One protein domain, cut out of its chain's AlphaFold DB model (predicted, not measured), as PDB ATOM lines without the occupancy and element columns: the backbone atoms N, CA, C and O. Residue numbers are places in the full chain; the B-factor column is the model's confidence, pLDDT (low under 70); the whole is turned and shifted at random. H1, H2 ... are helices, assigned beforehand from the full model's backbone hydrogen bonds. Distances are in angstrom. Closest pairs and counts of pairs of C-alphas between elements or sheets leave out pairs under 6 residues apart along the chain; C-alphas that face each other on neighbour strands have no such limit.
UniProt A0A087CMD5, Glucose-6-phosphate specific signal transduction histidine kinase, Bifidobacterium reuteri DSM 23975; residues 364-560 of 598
ATOM      1  N   GLU A 364     171.033 155.081 184.849       75.38
ATOM      2  CA  GLU A 364     169.801 155.598 185.460       75.38
ATOM      3  C   GLU A 364     169.658 157.125 185.374       75.38
ATOM      4  O   GLU A 364     168.554 157.641 185.517       75.38
ATOM      5  N   MET A 365     170.742 157.868 185.117       76.00
ATOM      6  CA  MET A 365     170.658 159.318 184.878       76.00
ATOM      7  C   MET A 365     170.524 159.683 183.393       76.00
ATOM      8  O   MET A 365     170.456 160.865 183.060       76.00
ATOM      9  N   LEU A 366     170.514 158.687 182.499       83.81
ATOM     10  CA  LEU A 366     170.625 158.874 181.050       83.81
ATOM     11  C   LEU A 366     169.327 158.573 180.290       83.81
ATOM     12  O   LEU A 366     169.363 158.472 179.068       83.81
ATOM     13  N   GLY A 367     168.179 158.479 180.969       84.00
ATOM     14  CA  GLY A 367     166.904 158.128 180.330       84.00
ATOM     15  C   GLY A 367     166.529 159.036 179.148       84.00
ATOM     16  O   GLY A 367     166.249 158.528 178.064       84.00
ATOM     17  N   VAL A 368     166.602 160.369 179.311       86.25
ATOM     18  CA  VAL A 368     166.313 161.325 178.222       86.25
ATOM     19  C   VAL A 368     167.332 161.181 177.083       86.25
ATOM     20  O   VAL A 368     166.903 160.994 175.940       86.25
ATOM     21  N   PRO A 369     168.660 161.234 177.340       90.62
ATOM     22  CA  PRO A 369     169.647 161.024 176.289       90.62
ATOM     23  C   PRO A 369     169.462 159.729 175.498       90.62
ATOM     24  O   PRO A 369     169.497 159.755 174.270       90.62
ATOM     25  N   LEU A 370     169.241 158.610 176.188       90.56
ATOM     26  CA  LEU A 370     169.093 157.296 175.567       90.56
ATOM     27  C   LEU A 370     167.829 157.220 174.704       90.56
ATOM     28  O   LEU A 370     167.899 156.713 173.587       90.56
ATOM     29  N   GLN A 371     166.719 157.822 175.144       89.44
ATOM     30  CA  GLN A 371     165.507 157.915 174.326       89.44
ATOM     31  C   GLN A 371     165.684 158.747 173.064       89.44
ATOM     32  O   GLN A 371     165.177 158.395 172.000       89.44
ATOM     33  N   GLN A 372     166.422 159.849 173.158       93.00
ATOM     34  CA  GLN A 372     166.719 160.679 171.997       93.00
ATOM     35  C   GLN A 372     167.607 159.947 170.989       93.00
ATOM     36  O   GLN A 372     167.375 160.053 169.787       93.00
ATOM     37  N   ILE A 373     168.593 159.183 171.468       94.00
ATOM     38  CA  ILE A 373     169.458 158.358 170.619       94.00
ATOM     39  C   ILE A 373     168.630 157.274 169.916       94.00
ATOM     40  O   ILE A 373     168.672 157.196 168.686       94.00
ATOM     41  N   GLY A 374     167.837 156.499 170.665       94.12
ATOM     42  CA  GLY A 374     166.963 155.457 170.112       94.12
ATOM     43  C   GLY A 374     166.006 156.005 169.053       94.12
ATOM     44  O   GLY A 374     165.928 155.467 167.948       94.12
ATOM     45  N   TYR A 375     165.370 157.152 169.324       95.12
ATOM     46  CA  TYR A 375     164.474 157.804 168.367       95.12
ATOM     47  C   TYR A 375     165.178 158.217 167.068       95.12
ATOM     48  O   TYR A 375     164.641 158.011 165.982       95.12
ATOM     49  N   ILE A 376     166.390 158.779 167.152       96.31
ATOM     50  CA  ILE A 376     167.161 159.186 165.967       96.31
ATOM     51  C   ILE A 376     167.457 157.977 165.073       96.31
ATOM     52  O   ILE A 376     167.233 158.040 163.864       96.31
ATOM     53  N   TYR A 377     167.921 156.865 165.644       96.12
ATOM     54  CA  TYR A 377     168.168 155.656 164.855       96.12
ATOM     55  C   TYR A 377     166.873 155.045 164.313       96.12
ATOM     56  O   TYR A 377     166.849 154.627 163.156       96.12
ATOM     57  N   HIS A 378     165.788 155.055 165.093       95.31
ATOM     58  CA  HIS A 378     164.465 154.618 164.643       95.31
ATOM     59  C   HIS A 378     163.987 155.400 163.411       95.31
ATOM     60  O   HIS A 378     163.625 154.796 162.403       95.31
ATOM     61  N   GLU A 379     164.030 156.734 163.451       95.44
ATOM     62  CA  GLU A 379     163.650 157.580 162.312       95.44
ATOM     63  C   GLU A 379     164.544 157.322 161.093       95.44
ATOM     64  O   GLU A 379     164.042 157.148 159.980       95.44
ATOM     65  N   ASN A 380     165.861 157.227 161.309       95.00
ATOM     66  CA  ASN A 380     166.826 156.996 160.237       95.00
ATOM     67  C   ASN A 380     166.571 155.672 159.497       95.00
ATOM     68  O   ASN A 380     166.677 155.622 158.273       95.00
ATOM     69  N   GLN A 381     166.202 154.616 160.228       93.12
ATOM     70  CA  GLN A 381     165.892 153.301 159.658       93.12
ATOM     71  C   GLN A 381     164.495 153.239 159.020       93.12
ATOM     72  O   GLN A 381     164.285 152.495 158.063       93.12
ATOM     73  N   ASN A 382     163.551 154.057 159.491       92.50
ATOM     74  CA  ASN A 382     162.154 154.045 159.049       92.50
ATOM     75  C   ASN A 382     161.828 155.101 157.979       92.50
ATOM     76  O   ASN A 382     160.688 155.548 157.851       92.50
ATOM     77  N   GLY A 383     162.817 155.466 157.160       89.06
ATOM     78  CA  GLY A 383     162.611 156.305 155.977       89.06
ATOM     79  C   GLY A 383     162.623 157.812 156.239       89.06
ATOM     80  O   GLY A 383     162.264 158.571 155.338       89.06
ATOM     81  N   ASN A 384     163.073 158.252 157.419       92.31
ATOM     82  CA  ASN A 384     163.345 159.655 157.729       92.31
ATOM     83  C   ASN A 384     164.844 159.857 158.044       92.31
ATOM     84  O   ASN A 384     165.237 159.819 159.214       92.31
ATOM     85  N   PRO A 385     165.700 160.051 157.018       93.44
ATOM     86  CA  PRO A 385     167.148 160.123 157.190       93.44
ATOM     87  C   PRO A 385     167.569 161.190 158.203       93.44
ATOM     88  O   PRO A 385     167.177 162.352 158.094       93.44
ATOM     89  N   GLN A 386     168.403 160.795 159.161       95.75
ATOM     90  CA  GLN A 386     168.949 161.686 160.181       95.75
ATOM     91  C   GLN A 386     170.394 162.067 159.844       95.75
ATOM     92  O   GLN A 386     171.108 161.355 159.137       95.75
ATOM     93  N   ASN A 387     170.856 163.202 160.363       96.25
ATOM     94  CA  ASN A 387     172.249 163.605 160.239       96.25
ATOM     95  C   ASN A 387     173.069 162.935 161.344       96.25
ATOM     96  O   ASN A 387     173.021 163.370 162.493       96.25
ATOM     97  N   LEU A 388     173.818 161.887 161.007       95.94
ATOM     98  CA  LEU A 388     174.641 161.130 161.949       95.94
ATOM     99  C   LEU A 388     176.114 161.563 161.822       95.94
ATOM    100  O   LEU A 388     176.791 161.147 160.878       95.94
ATOM    101  N   PRO A 389     176.657 162.401 162.732       96.75
ATOM    102  CA  PRO A 389     178.075 162.740 162.702       96.75
ATOM    103  C   PRO A 389     178.919 161.480 162.884       96.75
ATOM    104  O   PRO A 389     178.740 160.772 163.873       96.75
ATOM    105  N   GLU A 390     179.882 161.238 161.991       95.69
ATOM    106  CA  GLU A 390     180.655 159.984 161.938       95.69
ATOM    107  C   GLU A 390     181.261 159.584 163.295       95.69
ATOM    108  O   GLU A 390     181.237 158.418 163.682       95.69
ATOM    109  N   SER A 391     181.769 160.552 164.066       94.88
ATOM    110  CA  SER A 391     182.331 160.282 165.391       94.88
ATOM    111  C   SER A 391     181.283 159.877 166.430       94.88
ATOM    112  O   SER A 391     181.603 159.114 167.333       94.88
ATOM    113  N   ALA A 392     180.068 160.425 166.360       94.94
ATOM    114  CA  ALA A 392     178.974 160.084 167.272       94.94
ATOM    115  C   ALA A 392     178.314 158.762 166.877       94.94
ATOM    116  O   ALA A 392     178.076 157.928 167.744       94.94
ATOM    117  N   ASP A 393     178.110 158.545 165.579       96.12
ATOM    118  CA  ASP A 393     177.599 157.288 165.036       96.12
ATOM    119  C   ASP A 393     178.508 156.116 165.418       96.12
ATOM    120  O   ASP A 393     178.065 155.162 166.052       96.12
ATOM    121  N   ARG A 394     179.820 156.237 165.175       95.75
ATOM    122  CA  ARG A 394     180.805 155.214 165.562       95.75
ATOM    123  C   ARG A 394     180.808 154.922 167.065       95.75
ATOM    124  O   ARG A 394     180.998 153.776 167.454       95.75
ATOM    125  N   TYR A 395     180.620 155.947 167.896       95.19
ATOM    126  CA  TYR A 395     180.570 155.791 169.350       95.19
ATOM    127  C   TYR A 395     179.319 155.022 169.790       95.19
ATOM    128  O   TYR A 395     179.417 154.038 170.507       95.19
ATOM    129  N   PHE A 396     178.125 155.409 169.339       94.62
ATOM    130  CA  PHE A 396     176.903 154.712 169.760       94.62
ATOM    131  C   PHE A 396     176.758 153.324 169.127       94.62
ATOM    132  O   PHE A 396     176.220 152.416 169.764       94.62
ATOM    133  N   THR A 397     177.295 153.135 167.918       94.38
ATOM    134  CA  THR A 397     177.317 151.829 167.246       94.38
ATOM    135  C   THR A 397     178.326 150.844 167.833       94.38
ATOM    136  O   THR A 397     178.184 149.643 167.604       94.38
ATOM    137  N   SER A 398     179.297 151.299 168.641       93.25
ATOM    138  CA  SER A 398     180.185 150.384 169.371       93.25
ATOM    139  C   SER A 398     179.496 149.685 170.542       93.25
ATOM    140  O   SER A 398     179.922 148.595 170.909       93.25
ATOM    141  N   PHE A 399     178.443 150.284 171.111       90.62
ATOM    142  CA  PHE A 399     177.633 149.659 172.165       90.62
ATOM    143  C   PHE A 399     176.517 148.787 171.589       90.62
ATOM    144  O   PHE A 399     176.219 147.712 172.102       90.62
ATOM    145  N   ARG A 400     175.855 149.266 170.532       91.44
ATOM    146  CA  ARG A 400     174.661 148.629 169.970       91.44
ATOM    147  C   ARG A 400     174.513 149.003 168.503       91.44
ATOM    148  O   ARG A 400     174.681 150.163 168.155       91.44
ATOM    149  N   SER A 401     174.179 148.041 167.643       94.06
ATOM    150  CA  SER A 401     174.017 148.310 166.208       94.06
ATOM    151  C   SER A 401     172.902 149.334 165.940       94.06
ATOM    152  O   SER A 401     171.961 149.456 166.724       94.06
ATOM    153  N   ALA A 402     172.974 150.057 164.818       92.62
ATOM    154  CA  ALA A 402     171.939 151.024 164.435       92.62
ATOM    155  C   ALA A 402     170.541 150.382 164.315       92.62
ATOM    156  O   ALA A 402     169.538 151.004 164.663       92.62
ATOM    157  N   ASP A 403     170.473 149.128 163.855       92.62
ATOM    158  CA  ASP A 403     169.220 148.373 163.758       92.62
ATOM    159  C   ASP A 403     168.660 148.020 165.138       92.62
ATOM    160  O   ASP A 403     167.448 148.043 165.337       92.62
ATOM    161  N   ASP A 404     169.525 147.688 166.097       92.56
ATOM    162  CA  ASP A 404     169.094 147.342 167.451       92.56
ATOM    163  C   ASP A 404     168.670 148.586 168.238       92.56
ATOM    164  O   ASP A 404     167.682 148.522 168.964       92.56
ATOM    165  N   TRP A 405     169.339 149.734 168.047       93.56
ATOM    166  CA  TRP A 405     168.851 151.028 168.547       93.56
ATOM    167  C   TRP A 405     167.442 151.327 168.021       93.56
ATOM    168  O   TRP A 405     166.547 151.661 168.786       93.56
ATOM    169  N   ALA A 406     167.213 151.151 166.717       91.81
ATOM    170  CA  ALA A 406     165.903 151.396 166.121       91.81
ATOM    171  C   ALA A 406     164.812 150.439 166.635       91.81
ATOM    172  O   ALA A 406     163.673 150.857 166.832       91.81
ATOM    173  N   LYS A 407     165.140 149.156 166.843       91.06
ATOM    174  CA  LYS A 407     164.187 148.135 167.320       91.06
ATOM    175  C   LYS A 407     163.828 148.281 168.794       91.06
ATOM    176  O   LYS A 407     162.715 147.919 169.174       91.06
ATOM    177  N   ASN A 408     164.764 148.748 169.615       89.62
ATOM    178  CA  ASN A 408     164.564 148.860 171.056       89.62
ATOM    179  C   ASN A 408     163.785 150.121 171.447       89.62
ATOM    180  O   ASN A 408     163.215 150.153 172.542       89.62
ATOM    181  N   TYR A 409     163.684 151.097 170.538       89.44
ATOM    182  CA  TYR A 409     162.998 152.352 170.802       89.44
ATOM    183  C   TYR A 409     161.514 152.138 171.107       89.44
ATOM    184  O   TYR A 409     160.748 151.601 170.301       89.44
ATOM    185  N   GLN A 410     161.089 152.626 172.271       83.56
ATOM    186  CA  GLN A 410     159.688 152.687 172.674       83.56
ATOM    187  C   GLN A 410     159.379 154.092 173.194       83.56
ATOM    188  O   GLN A 410     159.997 154.498 174.173       83.56
ATOM    189  N   PRO A 411     158.401 154.831 172.636       77.50
ATOM    190  CA  PRO A 411     158.202 156.255 172.936       77.50
ATOM    191  C   PRO A 411     158.058 156.643 174.415       77.50
ATOM    192  O   PRO A 411     158.388 157.768 174.768       77.50
ATOM    193  N   LEU A 412     157.586 155.735 175.276       72.56
ATOM    194  CA  LEU A 412     157.280 156.001 176.690       72.56
ATOM    195  C   LEU A 412     158.190 155.249 177.673       72.56
ATOM    196  O   LEU A 412     158.027 155.381 178.881       72.56
ATOM    197  N   ILE A 413     159.132 154.429 177.192       73.38
ATOM    198  CA  ILE A 413     159.917 153.534 178.051       73.38
ATOM    199  C   ILE A 413     161.384 153.564 177.626       73.38
ATOM    200  O   ILE A 413     161.738 153.049 176.573       73.38
ATOM    201  N   ALA A 414     162.245 154.107 178.488       77.19
ATOM    202  CA  ALA A 414     163.689 154.178 178.246       77.19
ATOM    203  C   ALA A 414     164.451 152.900 178.654       77.19
ATOM    204  O   ALA A 414     165.627 152.760 178.333       77.19
ATOM    205  N   ASP A 415     163.815 151.964 179.371       75.94
ATOM    206  CA  ASP A 415     164.503 150.805 179.965       75.94
ATOM    207  C   ASP A 415     165.176 149.891 178.927       75.94
ATOM    208  O   ASP A 415     166.238 149.339 179.198       75.94
ATOM    209  N   GLN A 416     164.603 149.763 177.724       80.38
ATOM    210  CA  GLN A 416     165.191 148.968 176.634       80.38
ATOM    211  C   GLN A 416     166.456 149.621 176.045       80.38
ATOM    212  O   GLN A 416     167.293 148.958 175.426       80.38
ATOM    213  N   GLU A 417     166.629 150.923 176.265       82.31
ATOM    214  CA  GLU A 417     167.766 151.708 175.784       82.31
ATOM    215  C   GLU A 417     168.894 151.828 176.811       82.31
ATOM    216  O   GLU A 417     169.952 152.367 176.495       82.31
ATOM    217  N   LYS A 418     168.713 151.294 178.026       83.88
ATOM    218  CA  LYS A 418     169.729 151.348 179.085       83.88
ATOM    219  C   LYS A 418     171.025 150.642 178.680       83.88
ATOM    220  O   LYS A 418     171.016 149.550 178.107       83.88
ATOM    221  N   LEU A 419     172.145 151.283 179.014       84.38
ATOM    222  CA  LEU A 419     173.506 150.820 178.743       84.38
ATOM    223  C   LEU A 419     174.223 150.567 180.072       84.38
ATOM    224  O   LEU A 419     174.868 151.453 180.629       84.38
ATOM    225  N   PHE A 420     174.105 149.343 180.585       81.56
ATOM    226  CA  PHE A 420     174.667 148.935 181.882       81.56
ATOM    227  C   PHE A 420     176.204 148.891 181.919       81.56
ATOM    228  O   PHE A 420     176.795 148.794 182.988       81.56
ATOM    229  N   GLU A 421     176.846 148.977 180.756       82.44
ATOM    230  CA  GLU A 421     178.303 148.989 180.599       82.44
ATOM    231  C   GLU A 421     178.921 150.366 180.899       82.44
ATOM    232  O   GLU A 421     180.129 150.444 181.099       82.44
ATOM    233  N   LEU A 422     178.113 151.436 180.947       83.69
ATOM    234  CA  LEU A 422     178.593 152.800 181.180       83.69
ATOM    235  C   LEU A 422     178.914 153.058 182.654       83.69
ATOM    236  O   LEU A 422     178.046 152.954 183.534       83.69
ATOM    237  N   ASP A 423     180.128 153.532 182.913       83.00
ATOM    238  CA  ASP A 423     180.527 154.026 184.224       83.00
ATOM    239  C   ASP A 423     180.520 155.571 184.306       83.00
ATOM    240  O   ASP A 423     180.234 156.290 183.346       83.00
ATOM    241  N   ASN A 424     180.781 156.115 185.501       80.00
ATOM    242  CA  ASN A 424     180.810 157.568 185.707       80.00
ATOM    243  C   ASN A 424     181.981 158.259 184.978       80.00
ATOM    244  O   ASN A 424     181.928 159.469 184.755       80.00
ATOM    245  N   GLY A 425     183.047 157.522 184.661       84.12
ATOM    246  CA  GLY A 425     184.199 158.004 183.903       84.12
ATOM    247  C   GLY A 425     183.882 158.208 182.423       84.12
ATOM    248  O   GLY A 425     184.402 159.154 181.832       84.12
ATOM    249  N   ASP A 426     182.971 157.408 181.867       86.19
ATOM    250  CA  ASP A 426     182.517 157.502 180.473       86.19
ATOM    251  C   ASP A 426     181.545 158.671 180.226       86.19
ATOM    252  O   ASP A 426     181.349 159.120 179.092       86.19
ATOM    253  N   LEU A 427     180.935 159.207 181.289       87.38
ATOM    254  CA  LEU A 427     179.871 160.210 181.206       87.38
ATOM    255  C   LEU A 427     180.245 161.469 180.390       87.38
ATOM    256  O   LEU A 427     179.429 161.899 179.568       87.38
ATOM    257  N   PRO A 428     181.437 162.086 180.545       92.19
ATOM    258  CA  PRO A 428     181.810 163.251 179.745       92.19
ATOM    259  C   PRO A 428     181.899 162.946 178.246       92.19
ATOM    260  O   PRO A 428     181.503 163.778 177.426       92.19
ATOM    261  N   GLU A 429     182.405 161.767 177.879       93.19
ATOM    262  CA  GLU A 429     182.526 161.349 176.483       93.19
ATOM    263  C   GLU A 429     181.152 161.023 175.893       93.19
ATOM    264  O   GLU A 429     180.800 161.562 174.838       93.19
ATOM    265  N   PHE A 430     180.327 160.268 176.627       93.12
ATOM    266  CA  PHE A 430     178.934 159.998 176.274       93.12
ATOM    267  C   PHE A 430     178.164 161.293 175.991       93.12
ATOM    268  O   PHE A 430     177.585 161.454 174.915       93.12
ATOM    269  N   LEU A 431     178.199 162.258 176.920       93.56
ATOM    270  CA  LEU A 431     177.473 163.525 176.784       93.56
ATOM    271  C   LEU A 431     177.975 164.355 175.600       93.56
ATOM    272  O   LEU A 431     177.179 165.030 174.947       93.56
ATOM    273  N   ARG A 432     179.274 164.296 175.282       95.81
ATOM    274  CA  ARG A 432     179.845 164.979 174.113       95.81
ATOM    275  C   ARG A 432     179.288 164.413 172.807       95.81
ATOM    276  O   ARG A 432     178.896 165.183 171.928       95.81
ATOM    277  N   HIS A 433     179.248 163.089 172.675       96.44
ATOM    278  CA  HIS A 433     178.719 162.422 171.484       96.44
ATOM    279  C   HIS A 433     177.201 162.565 171.372       96.44
ATOM    280  O   HIS A 433     176.703 162.872 170.289       96.44
ATOM    281  N   TRP A 434     176.480 162.451 172.488       95.62
ATOM    282  CA  TRP A 434     175.040 162.700 172.548       95.62
ATOM    283  C   TRP A 434     174.710 164.136 172.137       95.62
ATOM    284  O   TRP A 434     173.869 164.341 171.266       95.62
ATOM    285  N   ALA A 435     175.420 165.133 172.674       95.62
ATOM    286  CA  ALA A 435     175.221 166.527 172.294       95.62
ATOM    287  C   ALA A 435     175.486 166.742 170.799       95.62
ATOM    288  O   ALA A 435     174.692 167.392 170.124       95.62
ATOM    289  N   SER A 436     176.562 166.159 170.254       96.56
ATOM    290  CA  SER A 436     176.843 166.222 168.816       96.56
ATOM    291  C   SER A 436     175.708 165.626 167.981       96.56
ATOM    292  O   SER A 436     175.356 166.198 166.953       96.56
ATOM    293  N   LEU A 437     175.143 164.495 168.404       95.94
ATOM    294  CA  LEU A 437     174.042 163.837 167.705       95.94
ATOM    295  C   LEU A 437     172.743 164.651 167.815       95.94
ATOM    296  O   LEU A 437     172.072 164.876 166.808       95.94
ATOM    297  N   CYS A 438     172.419 165.156 169.007       94.62
ATOM    298  CA  CYS A 438     171.212 165.942 169.228       94.62
ATOM    299  C   CYS A 438     171.252 167.322 168.579       94.62
ATOM    300  O   CYS A 438     170.234 167.754 168.054       94.62
ATOM    301  N   PHE A 439     172.388 168.021 168.555       95.94
ATOM    302  CA  PHE A 439     172.470 169.305 167.849       95.94
ATOM    303  C   PHE A 439     172.337 169.137 166.334       95.94
ATOM    304  O   PHE A 439     171.710 169.976 165.687       95.94
ATOM    305  N   SER A 440     172.856 168.039 165.777       96.06
ATOM    306  CA  SER A 440     172.659 167.693 164.366       96.06
ATOM    307  C   SER A 440     171.212 167.322 164.029       96.06
ATOM    308  O   SER A 440     170.806 167.489 162.883       96.06
ATOM    309  N   ASN A 441     170.434 166.863 165.017       96.44
ATOM    310  CA  ASN A 441     169.055 166.387 164.860       96.44
ATOM    311  C   ASN A 441     168.109 167.032 165.885       96.44
ATOM    312  O   ASN A 441     167.302 166.355 166.523       96.44
ATOM    313  N   PHE A 442     168.212 168.353 166.067       95.00
ATOM    314  CA  PHE A 442     167.539 169.051 167.171       95.00
ATOM    315  C   PHE A 442     166.022 168.826 167.185       95.00
ATOM    316  O   PHE A 442     165.451 168.554 168.239       95.00
ATOM    317  N   GLY A 443     165.380 168.876 166.012       94.50
ATOM    318  CA  GLY A 443     163.948 168.601 165.879       94.50
ATOM    319  C   GLY A 443     163.574 167.205 166.377       94.50
ATOM    320  O   GLY A 443     162.639 167.070 167.159       94.50
ATOM    321  N   SER A 444     164.353 166.188 166.011       94.12
ATOM    322  CA  SER A 444     164.132 164.805 166.440       94.12
ATOM    323  C   SER A 444     164.339 164.637 167.946       94.12
ATOM    324  O   SER A 444     163.516 164.005 168.600       94.12
ATOM    325  N   CYS A 445     165.357 165.275 168.537       92.19
ATOM    326  CA  CYS A 445     165.555 165.241 169.992       92.19
ATOM    327  C   CYS A 445     164.426 165.938 170.768       92.19
ATOM    328  O   CYS A 445     164.052 165.469 171.847       92.19
ATOM    329  N   VAL A 446     163.864 167.029 170.233       90.25
ATOM    330  CA  VAL A 446     162.684 167.691 170.815       90.25
ATOM    331  C   VAL A 446     161.445 166.807 170.683       90.25
ATOM    332  O   VAL A 446     160.699 166.680 171.649       90.25
ATOM    333  N   THR A 447     161.239 166.162 169.534       90.69
ATOM    334  CA  THR A 447     160.115 165.237 169.322       90.69
ATOM    335  C   THR A 447     160.201 164.024 170.242       90.69
ATOM    336  O   THR A 447     159.209 163.698 170.884       90.69
ATOM    337  N   ALA A 448     161.372 163.396 170.364       89.12
ATOM    338  CA  ALA A 448     161.596 162.283 171.285       89.12
ATOM    339  C   ALA A 448     161.298 162.690 172.731       89.12
ATOM    340  O   ALA A 448     160.558 162.009 173.433       89.12
ATOM    341  N   TYR A 449     161.805 163.853 173.154       86.75
ATOM    342  CA  TYR A 449     161.520 164.395 174.479       86.75
ATOM    343  C   TYR A 449     160.022 164.656 174.682       86.75
ATOM    344  O   TYR A 449     159.467 164.319 175.722       86.75
ATOM    345  N   TRP A 450     159.345 165.232 173.686       84.50
ATOM    346  CA  TRP A 450     157.908 165.496 173.743       84.50
ATOM    347  C   TRP A 450     157.077 164.212 173.802       84.50
ATOM    348  O   TRP A 450     156.091 164.163 174.526       84.50
ATOM    349  N   GLN A 451     157.461 163.170 173.065       81.31
ATOM    350  CA  GLN A 451     156.799 161.868 173.148       81.31
ATOM    351  C   GLN A 451     156.985 161.238 174.528       81.31
ATOM    352  O   GLN A 451     156.040 160.659 175.050       81.31
ATOM    353  N   PHE A 452     158.174 161.397 175.110       79.00
ATOM    354  CA  PHE A 452     158.554 160.757 176.359       79.00
ATOM    355  C   PHE A 452     158.035 161.486 177.619       79.00
ATOM    356  O   PHE A 452     157.586 160.822 178.541       79.00
ATOM    357  N   GLU A 453     158.028 162.828 177.648       78.88
ATOM    358  CA  GLU A 453     157.676 163.661 178.828       78.88
ATOM    359  C   GLU A 453     156.547 164.681 178.549       78.88
ATOM    360  O   GLU A 453     156.275 165.586 179.345       78.88
ATOM    361  N   GLY A 454     155.883 164.604 177.391       75.44
ATOM    362  CA  GLY A 454     154.859 165.578 176.986       75.44
ATOM    363  C   GLY A 454     153.636 165.630 177.909       75.44
ATOM    364  O   GLY A 454     152.995 166.681 178.013       75.44
ATOM    365  N   SER A 455     153.339 164.542 178.630       75.19
ATOM    366  CA  SER A 455     152.291 164.456 179.663       75.19
ATOM    367  C   SER A 455     152.504 165.405 180.841       75.19
ATOM    368  O   SER A 455     151.525 165.788 181.486       75.19
ATOM    369  N   LEU A 456     153.741 165.854 181.084       74.81
ATOM    370  CA  LEU A 456     154.025 166.842 182.126       74.81
ATOM    371  C   LEU A 456     153.405 168.210 181.814       74.81
ATOM    372  O   LEU A 456     153.003 168.936 182.714       74.81
ATOM    373  N   VAL A 457     153.318 168.584 180.535       73.25
ATOM    374  CA  VAL A 457     152.951 169.952 180.121       73.25
ATOM    375  C   VAL A 457     151.656 170.024 179.318       73.25
ATOM    376  O   VAL A 457     151.002 171.072 179.308       73.25
ATOM    377  N   ASN A 458     151.265 168.931 178.661       77.38
ATOM    378  CA  ASN A 458     150.077 168.863 177.823       77.38
ATOM    379  C   ASN A 458     148.965 168.038 178.493       77.38
ATOM    380  O   ASN A 458     149.056 166.814 178.510       77.38
ATOM    381  N   PRO A 459     147.862 168.670 178.941       76.31
ATOM    382  CA  PRO A 459     146.732 167.962 179.546       76.31
ATOM    383  C   PRO A 459     146.049 166.942 178.632       76.31
ATOM    384  O   PRO A 459     145.322 166.087 179.126       76.31
ATOM    385  N   LEU A 460     146.254 167.046 177.314       74.31
ATOM    386  CA  LEU A 460     145.711 166.109 176.329       74.31
ATOM    387  C   LEU A 460     146.565 164.844 176.180       74.31
ATOM    388  O   LEU A 460     146.105 163.874 175.587       74.31
ATOM    389  N   MET A 461     147.800 164.856 176.688       71.31
ATOM    390  CA  MET A 461     148.657 163.677 176.766       71.31
ATOM    391  C   MET A 461     148.493 163.033 178.138       71.31
ATOM    392  O   MET A 461     148.363 163.721 179.148       71.31
ATOM    393  N   VAL A 462     148.484 161.703 178.174       64.81
ATOM    394  CA  VAL A 462     148.266 160.949 179.408       64.81
ATOM    395  C   VAL A 462     149.390 159.949 179.575       64.81
ATOM    396  O   VAL A 462     149.640 159.148 178.675       64.81
ATOM    397  N   ALA A 463     150.053 159.994 180.727       61.59
ATOM    398  CA  ALA A 463     151.048 158.999 181.082       61.59
ATOM    399  C   ALA A 463     150.368 157.643 181.334       61.59
ATOM    400  O   ALA A 463     149.283 157.563 181.920       61.59
ATOM    401  N   ASN A 464     151.010 156.564 180.884       61.94
ATOM    402  CA  ASN A 464     150.457 155.209 180.956       61.94
ATOM    403  C   ASN A 464     150.227 154.747 182.415       61.94
ATOM    404  O   ASN A 464     149.320 153.969 182.716       61.94
ATOM    405  N   ASP A 465     151.005 155.284 183.358       66.00
ATOM    406  CA  ASP A 465     150.901 154.971 184.782       66.00
ATOM    407  C   ASP A 465     149.599 155.488 185.434       66.00
ATOM    408  O   ASP A 465     149.135 154.890 186.406       66.00
ATOM    409  N   GLN A 466     148.936 156.513 184.877       69.81
ATOM    410  CA  GLN A 466     147.650 157.025 185.380       69.81
ATOM    411  C   GLN A 466     146.527 155.989 185.274       69.81
ATOM    412  O   GLN A 466     145.710 155.842 186.193       69.81
ATOM    413  N   TYR A 467     146.507 155.235 184.175       70.00
ATOM    414  CA  TYR A 467     145.536 154.168 183.957       70.00
ATOM    415  C   TYR A 467     145.958 152.856 184.600       70.00
ATOM    416  O   TYR A 467     145.082 152.073 184.949       70.00
ATOM    417  N   LEU A 468     147.253 152.626 184.833       69.81
ATOM    418  CA  LEU A 468     147.745 151.411 185.484       69.81
ATOM    419  C   LEU A 468     147.162 151.235 186.896       69.81
ATOM    420  O   LEU A 468     146.742 150.143 187.277       69.81
ATOM    421  N   TYR A 469     147.066 152.321 187.664       67.06
ATOM    422  CA  TYR A 469     146.470 152.273 189.000       67.06
ATOM    423  C   TYR A 469     144.963 152.034 188.962       67.06
ATOM    424  O   TYR A 469     144.439 151.217 189.720       67.06
ATOM    425  N   ALA A 470     144.260 152.732 188.071       68.50
ATOM    426  CA  ALA A 470     142.822 152.566 187.926       68.50
ATOM    427  C   ALA A 470     142.477 151.164 187.380       68.50
ATOM    428  O   ALA A 470     141.545 150.537 187.873       68.50
ATOM    429  N   SER A 471     143.296 150.636 186.469       69.81
ATOM    430  CA  SER A 471     143.265 149.263 185.955       69.81
ATOM    431  C   SER A 471     143.397 148.230 187.073       69.81
ATOM    432  O   SER A 471     142.611 147.285 187.131       69.81
ATOM    433  N   GLY A 472     144.324 148.442 188.014       67.50
ATOM    434  CA  GLY A 472     144.489 147.565 189.174       67.50
ATOM    435  C   GLY A 472     143.248 147.496 190.073       67.50
ATOM    436  O   GLY A 472     142.974 146.446 190.649       67.50
ATOM    437  N   ILE A 473     142.477 148.585 190.162       66.88
ATOM    438  CA  ILE A 473     141.240 148.660 190.959       66.88
ATOM    439  C   ILE A 473     140.052 148.056 190.200       66.88
ATOM    440  O   ILE A 473     139.240 147.344 190.785       66.88
ATOM    441  N   THR A 474     139.918 148.357 188.907       72.31
ATOM    442  CA  THR A 474     138.778 147.911 188.093       72.31
ATOM    443  C   THR A 474     138.978 146.530 187.476       72.31
ATOM    444  O   THR A 474     138.067 146.026 186.821       72.31
ATOM    445  N   HIS A 475     140.162 145.928 187.633       75.12
ATOM    446  CA  HIS A 475     140.582 144.705 186.941       75.12
ATOM    447  C   HIS A 475     140.388 144.780 185.415       75.12
ATOM    448  O   HIS A 475     140.112 143.778 184.757       75.12
ATOM    449  N   THR A 476     140.498 145.982 184.847       78.31
ATOM    450  CA  THR A 476     140.313 146.251 183.414       78.31
ATOM    451  C   THR A 476     141.650 146.632 182.807       78.31
ATOM    452  O   THR A 476     142.381 147.390 183.433       78.31
ATOM    453  N   ALA A 477     141.981 146.152 181.608       79.56
ATOM    454  CA  ALA A 477     143.230 146.530 180.941       79.56
ATOM    455  C   ALA A 477     143.331 148.068 180.778       79.56
ATOM    456  O   ALA A 477     142.300 148.694 180.495       79.56
ATOM    457  N   PRO A 478     144.509 148.695 180.979       75.75
ATOM    458  CA  PRO A 478     144.664 150.150 180.911       75.75
ATOM    459  C   PRO A 478     144.148 150.759 179.604       75.75
ATOM    460  O   PRO A 478     143.517 151.813 179.638       75.75
ATOM    461  N   GLU A 479     144.339 150.069 178.478       77.69
ATOM    462  CA  GLU A 479     143.922 150.519 177.146       77.69
ATOM    463  C   GLU A 479     142.392 150.580 177.047       77.69
ATOM    464  O   GLU A 479     141.814 151.589 176.650       77.69
ATOM    465  N   VAL A 480     141.724 149.525 177.518       80.00
ATOM    466  CA  VAL A 480     140.256 149.447 177.562       80.00
ATOM    467  C   VAL A 480     139.690 150.483 178.532       80.00
ATOM    468  O   VAL A 480     138.646 151.084 178.281       80.00
ATOM    469  N   LEU A 481     140.374 150.705 179.658       78.62
ATOM    470  CA  LEU A 481     139.953 151.689 180.640       78.62
ATOM    471  C   LEU A 481     140.077 153.112 180.090       78.62
ATOM    472  O   LEU A 481     139.155 153.897 180.307       78.62
ATOM    473  N   ALA A 482     141.154 153.421 179.364       76.00
ATOM    474  CA  ALA A 482     141.385 154.722 178.741       76.00
ATOM    475  C   ALA A 482     140.297 155.091 177.720       76.00
ATOM    476  O   ALA A 482     139.890 156.248 177.655       76.00
ATOM    477  N   GLU A 483     139.770 154.106 176.988       81.56
ATOM    478  CA  GLU A 483     138.669 154.295 176.031       81.56
ATOM    479  C   GLU A 483     137.278 154.315 176.687       81.56
ATOM    480  O   GLU A 483     136.283 154.705 176.071       81.56
ATOM    481  N   SER A 484     137.178 153.903 177.952       81.31
ATOM    482  CA  SER A 484     135.905 153.837 178.664       81.31
ATOM    483  C   SER A 484     135.479 155.201 179.237       81.31
ATOM    484  O   SER A 484     136.324 156.006 179.638       81.31
ATOM    485  N   PRO A 485     134.168 155.443 179.442       80.12
ATOM    486  CA  PRO A 485     133.696 156.620 180.180       80.12
ATOM    487  C   PRO A 485     134.259 156.714 181.607       80.12
ATOM    488  O   PRO A 485     134.403 157.807 182.153       80.12
ATOM    489  N   VAL A 486     134.598 155.572 182.216       75.62
ATOM    490  CA  VAL A 486     135.204 155.492 183.555       75.62
ATOM    491  C   VAL A 486     136.661 155.972 183.530       75.62
ATOM    492  O   VAL A 486     137.141 156.522 184.520       75.62
ATOM    493  N   GLY A 487     137.336 155.860 182.381       73.44
ATOM    494  CA  GLY A 487     138.686 156.369 182.136       73.44
ATOM    495  C   GLY A 487     138.814 157.888 182.209       73.44
ATOM    496  O   GLY A 487     139.910 158.395 182.436       73.44
ATOM    497  N   LEU A 488     137.707 158.633 182.115       77.44
ATOM    498  CA  LEU A 488     137.717 160.090 182.289       77.44
ATOM    499  C   LEU A 488     138.129 160.500 183.711       77.44
ATOM    500  O   LEU A 488     138.714 161.561 183.912       77.44
ATOM    501  N   VAL A 489     137.837 159.665 184.711       73.44
ATOM    502  CA  VAL A 489     138.145 159.968 186.113       73.44
ATOM    503  C   VAL A 489     139.658 160.036 186.362       73.44
ATOM    504  O   VAL A 489     140.111 161.096 186.799       73.44
ATOM    505  N   PRO A 490     140.464 158.990 186.077       71.12
ATOM    506  CA  PRO A 490     141.917 159.095 186.192       71.12
ATOM    507  C   PRO A 490     142.487 160.143 185.230       71.12
ATOM    508  O   PRO A 490     143.356 160.901 185.649       71.12
ATOM    509  N   HIS A 491     141.929 160.281 184.019       75.38
ATOM    510  CA  HIS A 491     142.384 161.259 183.025       75.38
ATOM    511  C   HIS A 491     142.425 162.698 183.544       75.38
ATOM    512  O   HIS A 491     143.372 163.415 183.250       75.38
ATOM    513  N   TYR A 492     141.400 163.138 184.284       78.25
ATOM    514  CA  TYR A 492     141.335 164.508 184.804       78.25
ATOM    515  C   TYR A 492     141.844 164.623 186.237       78.25
ATOM    516  O   TYR A 492     142.520 165.596 186.566       78.25
ATOM    517  N   LEU A 493     141.514 163.664 187.109       76.12
ATOM    518  CA  LEU A 493     141.904 163.762 188.514       76.12
ATOM    519  C   LEU A 493     143.395 163.543 188.706       76.12
ATOM    520  O   LEU A 493     143.944 164.146 189.620       76.12
ATOM    521  N   LEU A 494     144.030 162.699 187.894       79.06
ATOM    522  CA  LEU A 494     145.441 162.332 188.021       79.06
ATOM    523  C   LEU A 494     146.308 162.989 186.939       79.06
ATOM    524  O   LEU A 494     147.476 162.648 186.785       79.06
ATOM    525  N   ASN A 495     145.756 163.961 186.211       81.31
ATOM    526  CA  ASN A 495     146.475 164.650 185.154       81.31
ATOM    527  C   ASN A 495     147.606 165.513 185.724       81.31
ATOM    528  O   ASN A 495     147.362 166.489 186.442       81.31
ATOM    529  N   VAL A 496     148.839 165.174 185.370       81.12
ATOM    530  CA  VAL A 496     150.025 165.909 185.807       81.12
ATOM    531  C   VAL A 496     150.050 167.331 185.244       81.12
ATOM    532  O   VAL A 496     150.230 168.283 186.000       81.12
ATOM    533  N   ALA A 497     149.781 167.509 183.951       82.44
ATOM    534  CA  ALA A 497     149.790 168.842 183.361       82.44
ATOM    535  C   ALA A 497     148.744 169.772 183.999       82.44
ATOM    536  O   ALA A 497     149.023 170.949 184.235       82.44
ATOM    537  N   LEU A 498     147.547 169.273 184.343       85.62
ATOM    538  CA  LEU A 498     146.557 170.095 185.059       85.62
ATOM    539  C   LEU A 498     147.046 170.529 186.446       85.62
ATOM    540  O   LEU A 498     146.738 171.647 186.870       85.62
ATOM    541  N   LEU A 499     147.811 169.686 187.145       86.94
ATOM    542  CA  LEU A 499     148.446 170.047 188.414       86.94
ATOM    543  C   LEU A 499     149.454 171.187 188.222       86.94
ATOM    544  O   LEU A 499     149.424 172.157 188.981       86.94
ATOM    545  N   ASP A 500     150.289 171.123 187.189       84.69
ATOM    546  CA  ASP A 500     151.273 172.169 186.903       84.69
ATOM    547  C   ASP A 500     150.600 173.500 186.548       84.69
ATOM    548  O   ASP A 500     150.933 174.547 187.116       84.69
ATOM    549  N   TRP A 501     149.567 173.473 185.704       86.88
ATOM    550  CA  TRP A 501     148.776 174.665 185.392       86.88
ATOM    551  C   TRP A 501     148.047 175.226 186.621       86.88
ATOM    552  O   TRP A 501     147.974 176.450 186.788       86.88
ATOM    553  N   TRP A 502     147.562 174.367 187.524       91.25
ATOM    554  CA  TRP A 502     147.008 174.789 188.813       91.25
ATOM    555  C   TRP A 502     148.061 175.515 189.661       91.25
ATOM    556  O   TRP A 502     147.778 176.595 190.191       91.25
ATOM    557  N   LEU A 503     149.287 174.996 189.746       92.19
ATOM    558  CA  LEU A 503     150.376 175.629 190.492       92.19
ATOM    559  C   LEU A 503     150.811 176.965 189.878       92.19
ATOM    560  O   LEU A 503     151.005 177.934 190.616       92.19
ATOM    561  N   VAL A 504     150.894 177.065 188.550       91.94
ATOM    562  CA  VAL A 504     151.185 178.330 187.853       91.94
ATOM    563  C   VAL A 504     150.103 179.369 188.147       91.94
ATOM    564  O   VAL A 504     150.410 180.492 188.562       91.94
ATOM    565  N   ALA A 505     148.825 178.999 188.007       94.25
ATOM    566  CA  ALA A 505     147.709 179.882 188.331       94.25
ATOM    567  C   ALA A 505     147.759 180.333 189.797       94.25
ATOM    568  O   ALA A 505     147.528 181.506 190.111       94.25
ATOM    569  N   LEU A 506     148.116 179.424 190.704       95.12
ATOM    570  CA  LEU A 506     148.239 179.714 192.122       95.12
ATOM    571  C   LEU A 506     149.382 180.685 192.434       95.12
ATOM    572  O   LEU A 506     149.188 181.607 193.228       95.12
ATOM    573  N   ALA A 507     150.537 180.529 191.787       94.12
ATOM    574  CA  ALA A 507     151.663 181.447 191.914       94.12
ATOM    575  C   ALA A 507     151.275 182.866 191.455       94.12
ATOM    576  O   ALA A 507     151.516 183.846 192.168       94.12
ATOM    577  N   ILE A 508     150.572 182.980 190.319       94.81
ATOM    578  CA  ILE A 508     150.035 184.256 189.820       94.81
ATOM    579  C   ILE A 508     149.052 184.862 190.831       94.81
ATOM    580  O   ILE A 508     149.129 186.054 191.145       94.81
ATOM    581  N   MET A 509     148.136 184.059 191.381       93.75
ATOM    582  CA  MET A 509     147.179 184.517 192.393       93.75
ATOM    583  C   MET A 509     147.862 184.968 193.688       93.75
ATOM    584  O   MET A 509     147.455 185.982 194.258       93.75
ATOM    585  N   ALA A 510     148.909 184.270 194.138       92.50
ATOM    586  CA  ALA A 510     149.685 184.652 195.313       92.50
ATOM    587  C   ALA A 510     150.301 186.046 195.134       92.50
ATOM    588  O   ALA A 510     150.166 186.895 196.015       92.50
ATOM    589  N   VAL A 511     150.885 186.327 193.964       93.00
ATOM    590  CA  VAL A 511     151.410 187.662 193.627       93.00
ATOM    591  C   VAL A 511     150.294 188.704 193.599       93.00
ATOM    592  O   VAL A 511     150.413 189.739 194.253       93.00
ATOM    593  N   ARG A 512     149.179 188.424 192.909       92.62
ATOM    594  CA  ARG A 512     148.033 189.349 192.813       92.62
ATOM    595  C   ARG A 512     147.412 189.683 194.170       92.62
ATOM    596  O   ARG A 512     146.888 190.776 194.344       92.62
ATOM    597  N   ARG A 513     147.494 188.770 195.140       90.38
ATOM    598  CA  ARG A 513     147.038 188.981 196.524       90.38
ATOM    599  C   ARG A 513     148.098 189.601 197.441       90.38
ATOM    600  O   ARG A 513     147.890 189.646 198.652       90.38
ATOM    601  N   GLY A 514     149.231 190.058 196.902       87.19
ATOM    602  CA  GLY A 514     150.310 190.668 197.684       87.19
ATOM    603  C   GLY A 514     151.064 189.676 198.574       87.19
ATOM    604  O   GLY A 514     151.643 190.074 199.580       87.19
ATOM    605  N   ARG A 515     151.046 188.382 198.229       88.56
ATOM    606  CA  ARG A 515     151.714 187.289 198.953       88.56
ATOM    607  C   ARG A 515     152.900 186.710 198.172       88.56
ATOM    608  O   ARG A 515     153.164 185.511 198.226       88.56
ATOM    609  N   ALA A 516     153.617 187.550 197.426       88.12
ATOM    610  CA  ALA A 516     154.724 187.134 196.557       88.12
ATOM    611  C   ALA A 516     155.865 186.417 197.309       88.12
ATOM    612  O   ALA A 516     156.589 185.614 196.734       88.12
ATOM    613  N   GLN A 517     156.005 186.647 198.611       86.81
ATOM    614  CA  GLN A 517     156.960 185.942 199.463       86.81
ATOM    615  C   GLN A 517     156.690 184.435 199.590       86.81
ATOM    616  O   GLN A 517     157.607 183.695 199.927       86.81
ATOM    617  N   LEU A 518     155.471 183.969 199.296       90.69
ATOM    618  CA  LEU A 518     155.143 182.541 199.261       90.69
ATOM    619  C   LEU A 518     155.654 181.843 197.996       90.69
ATOM    620  O   LEU A 518     155.671 180.615 197.961       90.69
ATOM    621  N   LEU A 519     156.100 182.589 196.975       91.06
ATOM    622  CA  LEU A 519     156.618 182.010 195.731       91.06
ATOM    623  C   LEU A 519     157.803 181.071 195.966       91.06
ATOM    624  O   LEU A 519     157.988 180.121 195.217       91.06
ATOM    625  N   SER A 520     158.571 181.268 197.037       88.44
ATOM    626  CA  SER A 520     159.661 180.357 197.386       88.44
ATOM    627  C   SER A 520     159.189 178.949 197.751       88.44
ATOM    628  O   SER A 520     159.965 178.010 197.636       88.44
ATOM    629  N   LEU A 521     157.929 178.770 198.167       91.75
ATOM    630  CA  LEU A 521     157.367 177.437 198.402       91.75
ATOM    631  C   LEU A 521     157.168 176.661 197.092       91.75
ATOM    632  O   LEU A 521     157.173 175.434 197.113       91.75
ATOM    633  N   PHE A 522     157.067 177.359 195.955       92.00
ATOM    634  CA  PHE A 522     156.981 176.745 194.630       92.00
ATOM    635  C   PHE A 522     158.341 176.242 194.121       92.00
ATOM    636  O   PHE A 522     158.378 175.514 193.137       92.00
ATOM    637  N   LEU A 523     159.452 176.535 194.811       87.62
ATOM    638  CA  LEU A 523     160.755 175.933 194.494       87.62
ATOM    639  C   LEU A 523     160.749 174.411 194.674       87.62
ATOM    640  O   LEU A 523     161.468 173.723 193.958       87.62
ATOM    641  N   ILE A 524     159.938 173.892 195.604       87.00
ATOM    642  CA  ILE A 524     159.770 172.449 195.802       87.00
ATOM    643  C   ILE A 524     159.153 171.813 194.547       87.00
ATOM    644  O   ILE A 524     159.839 171.011 193.918       87.00
ATOM    645  N   PRO A 525     157.918 172.159 194.127       87.81
ATOM    646  CA  PRO A 525     157.321 171.533 192.956       87.81
ATOM    647  C   PRO A 525     158.102 171.808 191.671       87.81
ATOM    648  O   PRO A 525     158.323 170.875 190.911       87.81
ATOM    649  N   VAL A 526     158.622 173.027 191.472       86.62
ATOM    650  CA  VAL A 526     159.468 173.341 190.308       86.62
ATOM    651  C   VAL A 526     160.723 172.472 190.287       86.62
ATOM    652  O   VAL A 526     161.058 171.912 189.252       86.62
ATOM    653  N   GLY A 527     161.417 172.325 191.416       83.56
ATOM    654  CA  GLY A 527     162.621 171.504 191.474       83.56
ATOM    655  C   GLY A 527     162.341 170.014 191.258       83.56
ATOM    656  O   GLY A 527     163.161 169.339 190.642       83.56
ATOM    657  N   ILE A 528     161.183 169.513 191.702       81.56
ATOM    658  CA  ILE A 528     160.756 168.134 191.423       81.56
ATOM    659  C   ILE A 528     160.457 167.965 189.930       81.56
ATOM    660  O   ILE A 528     161.026 167.065 189.325       81.56
ATOM    661  N   VAL A 529     159.659 168.845 189.317       80.19
ATOM    662  CA  VAL A 529     159.359 168.785 187.873       80.19
ATOM    663  C   VAL A 529     160.643 168.862 187.047       80.19
ATOM    664  O   VAL A 529     160.887 167.996 186.214       80.19
ATOM    665  N   LEU A 530     161.534 169.813 187.346       78.75
ATOM    666  CA  LEU A 530     162.830 169.928 186.668       78.75
ATOM    667  C   LEU A 530     163.688 168.666 186.819       78.75
ATOM    668  O   LEU A 530     164.389 168.296 185.883       78.75
ATOM    669  N   SER A 531     163.639 167.989 187.969       77.12
ATOM    670  CA  SER A 531     164.379 166.737 188.150       77.12
ATOM    671  C   SER A 531     163.869 165.608 187.248       77.12
ATOM    672  O   SER A 531     164.673 164.796 186.799       77.12
ATOM    673  N   ILE A 532     162.568 165.582 186.936       73.94
ATOM    674  CA  ILE A 532     161.966 164.616 186.002       73.94
ATOM    675  C   ILE A 532     162.395 164.944 184.581       73.94
ATOM    676  O   ILE A 532     162.923 164.078 183.895       73.94
ATOM    677  N   MET A 533     162.278 166.220 184.201       71.12
ATOM    678  CA  MET A 533     162.679 166.705 182.879       71.12
ATOM    679  C   MET A 533     164.143 166.379 182.545       71.12
ATOM    680  O   MET A 533     164.503 166.262 181.380       71.12
ATOM    681  N   VAL A 534     165.003 166.253 183.561       69.00
ATOM    682  CA  VAL A 534     166.414 165.885 183.385       69.00
ATOM    683  C   VAL A 534     166.626 164.369 183.416       69.00
ATOM    684  O   VAL A 534     167.398 163.859 182.610       69.00
ATOM    685  N   ALA A 535     165.992 163.655 184.348       62.03
ATOM    686  CA  ALA A 535     166.328 162.260 184.640       62.03
ATOM    687  C   ALA A 535     165.414 161.218 183.981       62.03
ATOM    688  O   ALA A 535     165.768 160.047 184.043       62.03
ATOM    689  N   ALA A 536     164.312 161.620 183.335       60.31
ATOM    690  CA  ALA A 536     163.400 160.745 182.595       60.31
ATOM    691  C   ALA A 536     162.818 159.580 183.415       60.31
ATOM    692  O   ALA A 536     163.471 158.552 183.595       60.31
ATOM    693  N   LEU A 537     161.577 159.681 183.900       60.41
ATOM    694  CA  LEU A 537     160.987 158.616 184.725       60.41
ATOM    695  C   LEU A 537     159.613 158.200 184.197       60.41
ATOM    696  O   LEU A 537     158.653 158.947 184.321       60.41
ATOM    697  N   ASN A 538     159.502 156.944 183.754       54.38
ATOM    698  CA  ASN A 538     158.272 156.264 183.309       54.38
ATOM    699  C   ASN A 538     157.225 156.044 184.443       54.38
ATOM    700  O   ASN A 538     156.460 155.084 184.433       54.38
ATOM    701  N   VAL A 539     157.243 156.872 185.499       56.94
ATOM    702  CA  VAL A 539     156.371 156.763 186.686       56.94
ATOM    703  C   VAL A 539     156.016 158.150 187.249       56.94
ATOM    704  O   VAL A 539     156.193 158.428 188.442       56.94
ATOM    705  N   GLU A 540     155.563 159.052 186.379       64.62
ATOM    706  CA  GLU A 540     155.274 160.461 186.674       64.62
ATOM    707  C   GLU A 540     154.406 160.667 187.929       64.62
ATOM    708  O   GLU A 540     154.714 161.524 188.764       64.62
ATOM    709  N   LEU A 541     153.365 159.853 188.144       71.19
ATOM    710  CA  LEU A 541     152.452 160.035 189.281       71.19
ATOM    711  C   LEU A 541     153.114 159.788 190.630       71.19
ATOM    712  O   LEU A 541     152.933 160.551 191.585       71.19
ATOM    713  N   ARG A 542     153.885 158.705 190.715       75.25
ATOM    714  CA  ARG A 542     154.604 158.321 191.934       75.25
ATOM    715  C   ARG A 542     155.625 159.387 192.287       75.25
ATOM    716  O   ARG A 542     155.791 159.771 193.442       75.25
ATOM    717  N   VAL A 543     156.273 159.896 191.251       76.44
ATOM    718  CA  VAL A 543     157.308 160.905 191.329       76.44
ATOM    719  C   VAL A 543     156.753 162.255 191.791       76.44
ATOM    720  O   VAL A 543     157.381 162.926 192.616       76.44
ATOM    721  N   LEU A 544     155.581 162.634 191.294       83.25
ATOM    722  CA  LEU A 544     154.923 163.899 191.601       83.25
ATOM    723  C   LEU A 544     154.012 163.831 192.822       83.25
ATOM    724  O   LEU A 544     153.417 164.842 193.189       83.25
ATOM    725  N   LEU A 545     153.937 162.696 193.519       88.31
ATOM    726  CA  LEU A 545     153.107 162.539 194.713       88.31
ATOM    727  C   LEU A 545     153.356 163.643 195.755       88.31
ATOM    728  O   LEU A 545     152.414 164.157 196.355       88.31
ATOM    729  N   ALA A 546     154.611 164.063 195.936       90.25
ATOM    730  CA  ALA A 546     154.960 165.180 196.814       90.25
ATOM    731  C   ALA A 546     154.338 166.514 196.357       90.25
ATOM    732  O   ALA A 546     153.894 167.307 197.189       90.25
ATOM    733  N   VAL A 547     154.268 166.746 195.044       90.75
ATOM    734  CA  VAL A 547     153.637 167.921 194.431       90.75
ATOM    735  C   VAL A 547     152.124 167.876 194.632       90.75
ATOM    736  O   VAL A 547     151.558 168.840 195.151       90.75
ATOM    737  N   PHE A 548     151.489 166.736 194.339       91.38
ATOM    738  CA  PHE A 548     150.065 166.512 194.611       91.38
ATOM    739  C   PHE A 548     149.729 166.730 196.090       91.38
ATOM    740  O   PHE A 548     148.713 167.340 196.412       91.38
ATOM    741  N   LEU A 549     150.594 166.285 197.004       93.81
ATOM    742  CA  LEU A 549     150.386 166.448 198.440       93.81
ATOM    743  C   LEU A 549     150.559 167.913 198.892       93.81
ATOM    744  O   LEU A 549     149.830 168.387 199.768       93.81
ATOM    745  N   CYS A 550     151.480 168.664 198.283       95.00
ATOM    746  CA  CYS A 550     151.689 170.082 198.589       95.00
ATOM    747  C   CYS A 550     150.614 170.999 197.982       95.00
ATOM    748  O   CYS A 550     150.303 172.031 198.575       95.00
ATOM    749  N   ALA A 551     150.024 170.656 196.834       94.31
ATOM    750  CA  ALA A 551     149.123 171.548 196.096       94.31
ATOM    751  C   ALA A 551     147.868 172.004 196.881       94.31
ATOM    752  O   ALA A 551     147.585 173.212 196.885       94.31
ATOM    753  N   PRO A 552     147.150 171.137 197.634       95.12
ATOM    754  CA  PRO A 552     146.072 171.578 198.518       95.12
ATOM    755  C   PRO A 552     146.557 172.571 199.580       95.12
ATOM    756  O   PRO A 552     145.936 173.618 199.775       95.12
ATOM    757  N   MET A 553     147.694 172.288 200.232       95.75
ATOM    758  CA  MET A 553     148.292 173.158 201.253       95.75
ATOM    759  C   MET A 553     148.682 174.520 200.675       95.75
ATOM    760  O   MET A 553     148.293 175.548 201.236       95.75
ATOM    761  N   LEU A 554     149.360 174.550 199.524       95.75
ATOM    762  CA  LEU A 554     149.689 175.790 198.819       95.75
ATOM    763  C   LEU A 554     148.421 176.573 198.475       95.75
ATOM    764  O   LEU A 554     148.381 177.790 198.670       95.75
ATOM    765  N   THR A 555     147.370 175.891 198.015       95.31
ATOM    766  CA  THR A 555     146.085 176.518 197.681       95.31
ATOM    767  C   THR A 555     145.475 177.202 198.889       95.31
ATOM    768  O   THR A 555     145.130 178.385 198.832       95.31
ATOM    769  N   ALA A 556     145.413 176.493 200.013       94.62
ATOM    770  CA  ALA A 556     144.870 177.030 201.245       94.62
ATOM    771  C   ALA A 556     145.712 178.190 201.796       94.62
ATOM    772  O   ALA A 556     145.155 179.159 202.294       94.62
ATOM    773  N   VAL A 557     147.038 178.159 201.668       93.62
ATOM    774  CA  VAL A 557     147.902 179.249 202.146       93.62
ATOM    775  C   VAL A 557     147.869 180.474 201.221       93.62
ATOM    776  O   VAL A 557     147.906 181.610 201.700       93.62
ATOM    777  N   CYS A 558     147.744 180.295 199.906       93.06
ATOM    778  CA  CYS A 558     147.689 181.411 198.957       93.06
ATOM    779  C   CYS A 558     146.301 182.069 198.906       93.06
ATOM    780  O   CYS A 558     146.200 183.297 198.839       93.06
ATOM    781  N   LEU A 559     145.231 181.270 198.967       91.12
ATOM    782  CA  LEU A 559     143.848 181.746 198.852       91.12
ATOM    783  C   LEU A 559     143.139 181.906 200.194       91.12
ATOM    784  O   LEU A 559     142.120 182.596 200.262       91.12
ATOM    785  N   GLY A 560     143.671 181.293 201.246       85.12
ATOM    786  CA  GLY A 560     143.038 181.265 202.548       85.12
ATOM    787  C   GLY A 560     142.881 182.639 203.165       85.12
ATOM    788  O   GLY A 560     143.809 183.465 203.171       85.12
TER     789      GLY A 560
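This is residues 364 to 560 of the 598 residues of the protein "Glucose-6-phosphate specific signal transduction histidine kinase" of Bifidobacterium reuteri DSM 23975 (UniProt A0A087CMD5). The domain has three lobes: H1 to H4 at one end of the longest axis, a bundle of three helices, H9, H10 and H11, towards the other end, and a small group, H6, H7 and H8, to one side. H5 links the first lobe to the bundle. There are 197 printed residues with eleven named helices, H1 to H11 in chain order, and no named strand: all helix. The whole is only just compact, close to loose, with a radius of gyration of the C-alphas of 19.7 A and spans of 59 by 43 by 29 A.

Start at the hub, H1, residues 367 to 381, which touches four helices. It touches H3, residues 402 to 408, at a steep tilt of 62 degrees; their closest C-alphas, His 378 and Ala 406, are 3.8 A apart. Residues 369 to 373 alone touch H4, residues 427 to 440, closest at C-alphas Pro 369 and Trp 434, 6.8 A. H2, residues 390 to 399, touches residues 433 to 437 of H4 alone, closest at C-alphas Ala 392 and His 433, 4.8 A. H5, residues 442 to 456, touches H1 at a steep tilt of 52 degrees, closest at C-alphas Gln 372 and Cys 445, 5.1 A. Its residues 455 to 456 alone touch H9, residues 496 to 512, closest at C-alphas Leu 456 and Ala 497, 4.8 A. H6, residues 464 to 474, touches H7, residues 478 to 483, closest at C-alphas Tyr 467 and Pro 478, 5.1 A, and H8, residues 485 to 493, closest at C-alphas Gln 466 and Pro 490, 6.1 A. H9, H10, residues 516 to 535, and H11, residues 540 to 559, form an up-and-down bundle, each running against the one before. The hairpin of H10 and H11 has a shallow tilt of 9 degrees, closest at C-alphas Pro 525 and Val 547, 5.4 A. Every O i to N i+4 pair is within hydrogen-bond range in H1, H3, H4, H7 and H9; the others have H2 5 of 6, H5 9 of 11, H6 5 of 7, H8 3 of 5, H10 10 of 16 and H11 12 of 16.

Find C-alpha 367 at (166.904, 158.128, 180.330), where H1 begins its 21.3 A. H9 measures 24.5 A, H10 29.9 A with a kink of 36 degrees near residue 523, and H11 27.1 A with a kink of 39 degrees near residue 547, ending at C-alpha 559 (143.848, 181.746, 198.852).

The C-alphas farthest apart, Glu 390 and Gly 560, are 59.3 A apart. The printed part has no cut; the link from H3 to H4 is long. Residues 462 to 466, 468 to 473 and 534 to 540 are under pLDDT 70.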